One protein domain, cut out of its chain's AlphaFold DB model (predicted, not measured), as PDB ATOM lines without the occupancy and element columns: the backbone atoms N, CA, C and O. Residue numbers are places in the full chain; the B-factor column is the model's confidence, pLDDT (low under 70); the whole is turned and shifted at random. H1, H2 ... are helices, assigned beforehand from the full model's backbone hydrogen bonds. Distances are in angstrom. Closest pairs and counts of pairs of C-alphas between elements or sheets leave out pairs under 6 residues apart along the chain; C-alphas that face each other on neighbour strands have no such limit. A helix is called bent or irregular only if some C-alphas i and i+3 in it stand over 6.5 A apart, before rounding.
ATOM      1  N   ILE A 251     197.378 215.345 124.204       80.88
ATOM      2  CA  ILE A 251     196.434 214.358 124.744       80.88
ATOM      3  C   ILE A 251     195.446 213.825 123.694       80.88
ATOM      4  O   ILE A 251     194.403 213.280 124.053       80.88
ATOM      5  N   GLY A 252     195.740 213.995 122.402       74.06
ATOM      6  CA  GLY A 252     194.919 213.447 121.318       74.06
ATOM      7  C   GLY A 252     193.653 214.247 120.997       74.06
ATOM      8  O   GLY A 252     192.687 213.687 120.487       74.06
ATOM      9  N   GLY A 253     193.628 215.550 121.286       74.06
ATOM     10  CA  GLY A 253     192.573 216.461 120.824       74.06
ATOM     11  C   GLY A 253     191.403 216.675 121.790       74.06
ATOM     12  O   GLY A 253     190.514 217.481 121.485       74.06
ATOM     13  N   ASP A 254     191.394 216.022 122.956       82.75
ATOM     14  CA  ASP A 254     190.317 216.140 123.949       82.75
ATOM     15  C   ASP A 254     190.265 217.555 124.554       82.75
ATOM     16  O   ASP A 254     191.108 217.959 125.357       82.75
ATOM     17  N   SER A 255     189.259 218.334 124.151       81.88
ATOM     18  CA  SER A 255     189.105 219.724 124.585       81.88
ATOM     19  C   SER A 255     188.696 219.858 126.054       81.88
ATOM     20  O   SER A 255     189.065 220.851 126.688       81.88
ATOM     21  N   GLU A 256     187.917 218.920 126.593       86.25
ATOM     22  CA  GLU A 256     187.468 218.980 127.987       86.25
ATOM     23  C   GLU A 256     188.625 218.636 128.918       86.25
ATOM     24  O   GLU A 256     188.918 219.395 129.847       86.25
ATOM     25  N   LEU A 257     189.348 217.555 128.606       86.81
ATOM     26  CA  LEU A 257     190.531 217.154 129.354       86.81
ATOM     27  C   LEU A 257     191.622 218.227 129.272       86.81
ATOM     28  O   LEU A 257     192.183 218.591 130.302       86.81
ATOM     29  N   ALA A 258     191.879 218.807 128.095       85.69
ATOM     30  CA  ALA A 258     192.894 219.851 127.940       85.69
ATOM     31  C   ALA A 258     192.568 221.099 128.766       85.69
ATOM     32  O   ALA A 258     193.443 221.646 129.444       85.69
ATOM     33  N   SER A 259     191.300 221.528 128.746       86.88
ATOM     34  CA  SER A 259     190.835 222.649 129.564       86.88
ATOM     35  C   SER A 259     190.961 222.333 131.054       86.88
ATOM     36  O   SER A 259     191.420 223.180 131.819       86.88
ATOM     37  N   GLY A 260     190.599 221.113 131.462       90.12
ATOM     38  CA  GLY A 260     190.743 220.630 132.833       90.12
ATOM     39  C   GLY A 260     192.195 220.630 133.307       90.12
ATOM     40  O   GLY A 260     192.484 221.207 134.350       90.12
ATOM     41  N   LEU A 261     193.113 220.061 132.522       90.62
ATOM     42  CA  LEU A 261     194.546 220.009 132.834       90.62
ATOM     43  C   LEU A 261     195.176 221.401 132.887       90.62
ATOM     44  O   LEU A 261     195.926 221.699 133.811       90.62
ATOM     45  N   THR A 262     194.825 222.274 131.938       90.50
ATOM     46  CA  THR A 262     195.281 223.671 131.940       90.50
ATOM     47  C   THR A 262     194.828 224.388 133.208       90.50
ATOM     48  O   THR A 262     195.639 225.002 133.892       90.50
ATOM     49  N   LYS A 263     193.541 224.276 133.561       90.75
ATOM     50  CA  LYS A 263     192.996 224.879 134.785       90.75
ATOM     51  C   LYS A 263     193.662 224.326 136.035       90.75
ATOM     52  O   LYS A 263     193.976 225.098 136.928       90.75
ATOM     53  N   LEU A 264     193.871 223.015 136.078       92.12
ATOM     54  CA  LEU A 264     194.517 222.332 137.187       92.12
ATOM     55  C   LEU A 264     195.932 222.899 137.389       92.12
ATOM     56  O   LEU A 264     196.185 223.462 138.447       92.12
ATOM     57  N   LEU A 265     196.779 222.927 136.352       91.62
ATOM     58  CA  LEU A 265     198.114 223.544 136.423       91.62
ATOM     59  C   LEU A 265     198.071 225.010 136.886       91.62
ATOM     60  O   LEU A 265     198.812 225.391 137.787       91.62
ATOM     61  N   LEU A 266     197.175 225.825 136.319       90.88
ATOM     62  CA  LEU A 266     197.037 227.244 136.679       90.88
ATOM     63  C   LEU A 266     196.544 227.470 138.120       90.88
ATOM     64  O   LEU A 266     196.804 228.525 138.698       90.88
ATOM     65  N   GLN A 267     195.839 226.501 138.706       91.56
ATOM     66  CA  GLN A 267     195.380 226.534 140.098       91.56
ATOM     67  C   GLN A 267     196.443 226.050 141.092       91.56
ATOM     68  O   GLN A 267     196.251 226.206 142.295       91.56
ATOM     69  N   ASN A 268     197.549 225.466 140.623       92.38
ATOM     70  CA  ASN A 268     198.614 224.989 141.493       92.38
ATOM     71  C   ASN A 268     199.541 226.136 141.917       92.38
ATOM     72  O   ASN A 268     200.177 226.783 141.082       92.38
ATOM     73  N   ASP A 269     199.646 226.377 143.221       90.75
ATOM     74  CA  ASP A 269     200.490 227.446 143.764       90.75
ATOM     75  C   ASP A 269     201.985 227.186 143.539       90.75
ATOM     76  O   ASP A 269     202.724 228.122 143.243       90.75
ATOM     77  N   GLU A 270     202.435 225.929 143.629       89.75
ATOM     78  CA  GLU A 270     203.839 225.568 143.400       89.75
ATOM     79  C   GLU A 270     204.212 225.722 141.922       89.75
ATOM     80  O   GLU A 270     205.262 226.283 141.614       89.75
ATOM     81  N   PHE A 271     203.338 225.304 140.998       90.69
ATOM     82  CA  PHE A 271     203.537 225.503 139.558       90.69
ATOM     83  C   PHE A 271     203.726 226.979 139.230       90.69
ATOM     84  O   PHE A 271     204.685 227.344 138.551       90.69
ATOM     85  N   ARG A 272     202.845 227.836 139.761       90.12
ATOM     86  CA  ARG A 272     202.965 229.283 139.579       90.12
ATOM     87  C   ARG A 272     204.251 229.808 140.205       90.12
ATOM     88  O   ARG A 272     205.002 230.482 139.517       90.12
ATOM     89  N   ALA A 273     204.569 229.420 141.440       88.06
ATOM     90  CA  ALA A 273     205.777 229.869 142.128       88.06
ATOM     91  C   ALA A 273     207.077 229.506 141.386       88.06
ATOM     92  O   ALA A 273     207.979 230.338 141.313       88.06
ATOM     93  N   VAL A 274     207.173 228.304 140.803       88.00
ATOM     94  CA  VAL A 274     208.329 227.876 139.983       88.00
ATOM     95  C   VAL A 274     208.484 228.735 138.723       88.00
ATOM     96  O   VAL A 274     209.593 228.927 138.228       88.00
ATOM     97  N   LEU A 275     207.373 229.256 138.209       89.00
ATOM     98  CA  LEU A 275     207.294 230.036 136.977       89.00
ATOM     99  C   LEU A 275     207.166 231.545 137.222       89.00
ATOM    100  O   LEU A 275     206.981 232.300 136.269       89.00
ATOM    101  N   SER A 276     207.308 231.995 138.467       81.88
ATOM    102  CA  SER A 276     207.288 233.409 138.833       81.88
ATOM    103  C   SER A 276     208.695 233.918 139.163       81.88
ATOM    104  O   SER A 276     209.507 233.243 139.794       81.88
ATOM    105  N   GLY A 277     208.978 235.164 138.775       76.88
ATOM    106  CA  GLY A 277     210.237 235.839 139.098       76.88
ATOM    107  C   GLY A 277     211.468 235.282 138.360       76.88
ATOM    108  O   GLY A 277     211.329 234.597 137.350       76.88
ATOM    109  N   PRO A 278     212.693 235.569 138.843       74.25
ATOM    110  CA  PRO A 278     213.935 235.238 138.128       74.25
ATOM    111  C   PRO A 278     214.182 233.736 137.924       74.25
ATOM    112  O   PRO A 278     214.860 233.343 136.982       74.25
ATOM    113  N   ALA A 279     213.622 232.878 138.785       72.62
ATOM    114  CA  ALA A 279     213.732 231.425 138.637       72.62
ATOM    115  C   ALA A 279     213.006 230.906 137.381       72.62
ATOM    116  O   ALA A 279     213.396 229.879 136.820       72.62
ATOM    117  N   ALA A 280     211.998 231.644 136.903       81.94
ATOM    118  CA  ALA A 280     211.252 231.303 135.704       81.94
ATOM    119  C   ALA A 280     212.141 231.292 134.457       81.94
ATOM    120  O   ALA A 280     211.952 230.436 133.602       81.94
ATOM    121  N   GLU A 281     213.136 232.181 134.357       79.81
ATOM    122  CA  GLU A 281     214.048 232.228 133.202       79.81
ATOM    123  C   GLU A 281     214.811 230.909 133.022       79.81
ATOM    124  O   GLU A 281     215.053 230.476 131.897       79.81
ATOM    125  N   VAL A 282     215.127 230.236 134.132       79.62
ATOM    126  CA  VAL A 282     215.835 228.952 134.140       79.62
ATOM    127  C   VAL A 282     214.869 227.785 133.917       79.62
ATOM    128  O   VAL A 282     215.155 226.875 133.142       79.62
ATOM    129  N   ALA A 283     213.704 227.803 134.572       84.62
ATOM    130  CA  ALA A 283     212.773 226.675 134.545       84.62
ATOM    131  C   ALA A 283     211.888 226.624 133.288       84.62
ATOM    132  O   ALA A 283     211.519 225.538 132.827       84.62
ATOM    133  N   LEU A 284     211.538 227.785 132.727       88.38
ATOM    134  CA  LEU A 284     210.566 227.916 131.646       88.38
ATOM    135  C   LEU A 284     210.949 227.124 130.388       88.38
ATOM    136  O   LEU A 284     210.082 226.392 129.908       88.38
ATOM    137  N   PRO A 285     212.190 227.182 129.857       86.50
ATOM    138  CA  PRO A 285     212.549 226.412 128.664       86.50
ATOM    139  C   PRO A 285     212.314 224.908 128.845       86.50
ATOM    140  O   PRO A 285     211.759 224.252 127.963       86.50
ATOM    141  N   SER A 286     212.658 224.375 130.018       88.00
ATOM    142  CA  SER A 286     212.471 222.963 130.347       88.00
ATOM    143  C   SER A 286     210.995 222.591 130.496       88.00
ATOM    144  O   SER A 286     210.552 221.583 129.951       88.00
ATOM    145  N   ILE A 287     210.197 223.418 131.179       89.69
ATOM    146  CA  ILE A 287     208.750 223.186 131.302       89.69
ATOM    147  C   ILE A 287     208.081 223.231 129.923       89.69
ATOM    148  O   ILE A 287     207.286 222.350 129.599       89.69
ATOM    149  N   LEU A 288     208.449 224.193 129.074       87.62
ATOM    150  CA  LEU A 288     207.968 224.269 127.693       87.62
ATOM    151  C   LEU A 288     208.359 223.039 126.867       87.62
ATOM    152  O   LEU A 288     207.555 222.605 126.046       87.62
ATOM    153  N   GLY A 289     209.558 222.485 127.069       84.50
ATOM    154  CA  GLY A 289     209.994 221.235 126.442       84.50
ATOM    155  C   GLY A 289     209.149 220.039 126.886       84.50
ATOM    156  O   GLY A 289     208.646 219.287 126.054       84.50
ATOM    157  N   MET A 290     208.897 219.912 128.190       88.88
ATOM    158  CA  MET A 290     208.088 218.819 128.739       88.88
ATOM    159  C   MET A 290     206.631 218.870 128.266       88.88
ATOM    160  O   MET A 290     206.066 217.835 127.919       88.88
ATOM    161  N   LEU A 291     206.027 220.059 128.185       87.56
ATOM    162  CA  LEU A 291     204.636 220.228 127.749       87.56
ATOM    163  C   LEU A 291     204.384 219.870 126.271       87.56
ATOM    164  O   LEU A 291     203.231 219.898 125.848       87.56
ATOM    165  N   ARG A 292     205.421 219.545 125.487       81.69
ATOM    166  CA  ARG A 292     205.300 219.146 124.071       81.69
ATOM    167  C   ARG A 292     205.039 217.659 123.858       81.69
ATOM    168  O   ARG A 292     204.613 217.287 122.777       81.69
ATOM    169  N   SER A 293     205.262 216.820 124.868       82.62
ATOM    170  CA  SER A 293     205.075 215.368 124.758       82.62
ATOM    171  C   SER A 293     204.146 214.843 125.843       82.62
ATOM    172  O   SER A 293     204.048 215.412 126.934       82.62
ATOM    173  N   GLN A 294     203.485 213.714 125.577       84.50
ATOM    174  CA  GLN A 294     202.581 213.109 126.553       84.50
ATOM    175  C   GLN A 294     203.348 212.642 127.800       84.50
ATOM    176  O   GLN A 294     202.870 212.794 128.927       84.50
ATOM    177  N   ALA A 295     204.561 212.114 127.607       84.12
ATOM    178  CA  ALA A 295     205.446 211.700 128.690       84.12
ATOM    179  C   ALA A 295     205.892 212.890 129.554       84.12
ATOM    180  O   ALA A 295     205.841 212.801 130.783       84.12
ATOM    181  N   GLY A 296     206.270 214.012 128.934       88.44
ATOM    182  CA  GLY A 296     206.679 215.217 129.649       88.44
ATOM    183  C   GLY A 296     205.524 215.889 130.397       88.44
ATOM    184  O   GLY A 296     205.661 216.159 131.588       88.44
ATOM    185  N   LEU A 297     204.359 216.065 129.760       88.25
ATOM    186  CA  LEU A 297     203.149 216.583 130.416       88.25
ATOM    187  C   LEU A 297     202.780 215.739 131.638       88.25
ATOM    188  O   LEU A 297     202.470 216.271 132.702       88.25
ATOM    189  N   ARG A 298     202.849 214.413 131.507       86.31
ATOM    190  CA  ARG A 298     202.623 213.505 132.627       86.31
ATOM    191  C   ARG A 298     203.640 213.711 133.750       86.31
ATOM    192  O   ARG A 298     203.229 213.720 134.901       86.31
ATOM    193  N   GLY A 299     204.925 213.881 133.439       87.19
ATOM    194  CA  GLY A 299     205.955 214.156 134.446       87.19
ATOM    195  C   GLY A 299     205.710 215.457 135.210       87.19
ATOM    196  O   GLY A 299     205.829 215.479 136.433       87.19
ATOM    197  N   VAL A 300     205.282 216.512 134.508       90.50
ATOM    198  CA  VAL A 300     204.848 217.775 135.127       90.50
ATOM    199  C   VAL A 300     203.672 217.523 136.076       90.50
ATOM    200  O   VAL A 300     203.710 217.941 137.230       90.50
ATOM    201  N   LEU A 301     202.647 216.795 135.625       89.50
ATOM    202  CA  LEU A 301     201.477 216.487 136.453       89.50
ATOM    203  C   LEU A 301     201.834 215.627 137.672       89.50
ATOM    204  O   LEU A 301     201.411 215.958 138.769       89.50
ATOM    205  N   GLU A 302     202.628 214.566 137.521       87.38
ATOM    206  CA  GLU A 302     203.035 213.698 138.638       87.38
ATOM    207  C   GLU A 302     203.909 214.437 139.664       87.38
ATOM    208  O   GLU A 302     203.869 214.100 140.845       87.38
ATOM    209  N   TYR A 303     204.670 215.450 139.238       88.12
ATOM    210  CA  TYR A 303     205.444 216.292 140.147       88.12
ATOM    211  C   TYR A 303     204.542 217.199 140.997       88.12
ATOM    212  O   TYR A 303     204.677 217.224 142.217       88.12
ATOM    213  N   PHE A 304     203.604 217.917 140.370       89.56
ATOM    214  CA  PHE A 304     202.721 218.861 141.074       89.56
ATOM    215  C   PHE A 304     201.512 218.202 141.754       89.56
ATOM    216  O   PHE A 304     200.889 218.817 142.619       89.56
ATOM    217  N   TYR A 305     201.185 216.970 141.358       89.12
ATOM    218  CA  TYR A 305     200.051 216.171 141.829       89.12
ATOM    219  C   TYR A 305     200.496 214.719 142.063       89.12
ATOM    220  O   TYR A 305     200.129 213.813 141.302       89.12
ATOM    221  N   PRO A 306     201.317 214.463 143.096       83.31
ATOM    222  CA  PRO A 306     201.885 213.141 143.364       83.31
ATOM    223  C   PRO A 306     200.826 212.058 143.610       83.31
ATOM    224  O   PRO A 306     201.085 210.878 143.390       83.31
ATOM    225  N   GLU A 307     199.608 212.425 144.004       82.25
ATOM    226  CA  GLU A 307     198.464 211.521 144.129       82.25
ATOM    227  C   GLU A 307     198.002 210.907 142.795       82.25
ATOM    228  O   GLU A 307     197.359 209.855 142.792       82.25
ATOM    229  N   VAL A 308     198.340 211.532 141.664       75.31
ATOM    230  CA  VAL A 308     198.058 211.017 140.314       75.31
ATOM    231  C   VAL A 308     199.141 210.025 139.868       75.31
ATOM    232  O   VAL A 308     198.923 209.228 138.947       75.31
ATOM    233  N   ALA A 309     200.302 210.019 140.532       73.75
ATOM    234  CA  ALA A 309     201.388 209.112 140.203       73.75
ATOM    235  C   ALA A 309     200.976 207.662 140.485       73.75
ATOM    236  O   ALA A 309     200.690 207.253 141.611       73.75
TER     237      ALA A 309
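This is residues 251 to 309 of the 447 residues of the protein "Hypothetical protein" of Emiliania huxleyi (UniProt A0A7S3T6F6). H1, the longest helix, and H3 form the two arms of a U with the short helix H2 at its base, and H4 folds back over one face of the U, above the gap between the arms. The U is a loose frame: H4 touches H3 near the link between them and is near H1 and H2, while residues 253 to 260, of which 255 to 260 belong to H1, stand free and stick out. The printed part has 59 residues with four named helices, H1, H2, H3 and H4 in that order, and no named strand; the class is all helix. The whole is compact, with a radius of gyration of the C-alphas of 11.6 A, yet elongated, spanning 33 by 20 by 20 A.

H1, residues 255 to 267, is 18.1 A long from C-alpha 255 at (189.105, 219.724, 124.585) to C-alpha 267 at (195.380, 226.534, 140.098). H2 holds residues 269 to 274 and is 8.7 A long. H3, residues 279 to 290, is 17.0 A long; it is only just irregular, with C-alphas 282 and 285 6.9 A apart, and its line is a rough one. H4, residues 294 to 304, is 15.6 A long and ends with C-alpha 304 at (202.721, 218.861, 141.074).

H1 and H2 are close but not clearly touching, about perpendicular at 78 degrees; the closest C-alphas, of Leu 265 and Phe 271, are 6.6 A apart. H1 and H4 are also close but not clearly touching, with the C-alphas of Leu 265 and Leu 301 closest at 7.8 A; they run the same way at a tilt of 35.1 degrees, only just steep. H1 and H3 are apart. H2 and H3 are close but not clearly touching, about perpendicular at 78 degrees, with the C-alphas of Val 274 and Ala 280 closest at 6.2 A. H2 and H4 are close but not clearly touching, with the C-alphas of Phe 271 and Phe 304 closest at 6.9 A, at a steep tilt of 67 degrees, opposite ways. H3 and H4 form a helical hairpin and touch, H3 with residues 287 to 290 alone; the closest C-alphas, of Met 290 and Gly 296, are 4.0 A apart, and the tilt is steep at 41 degrees, opposite ways. Every O i to N i+4 pair is within hydrogen-bond range in H1, H2 and H4, and 6 of 8 are in H3.

The two C-alphas farthest apart, of Asp 254 and Pro 278, are 33.5 A apart. The printed part has no cut, and the three links between the helices are tight. The mean pLDDT of the printed part is 85.6, and no printed residue is under 70.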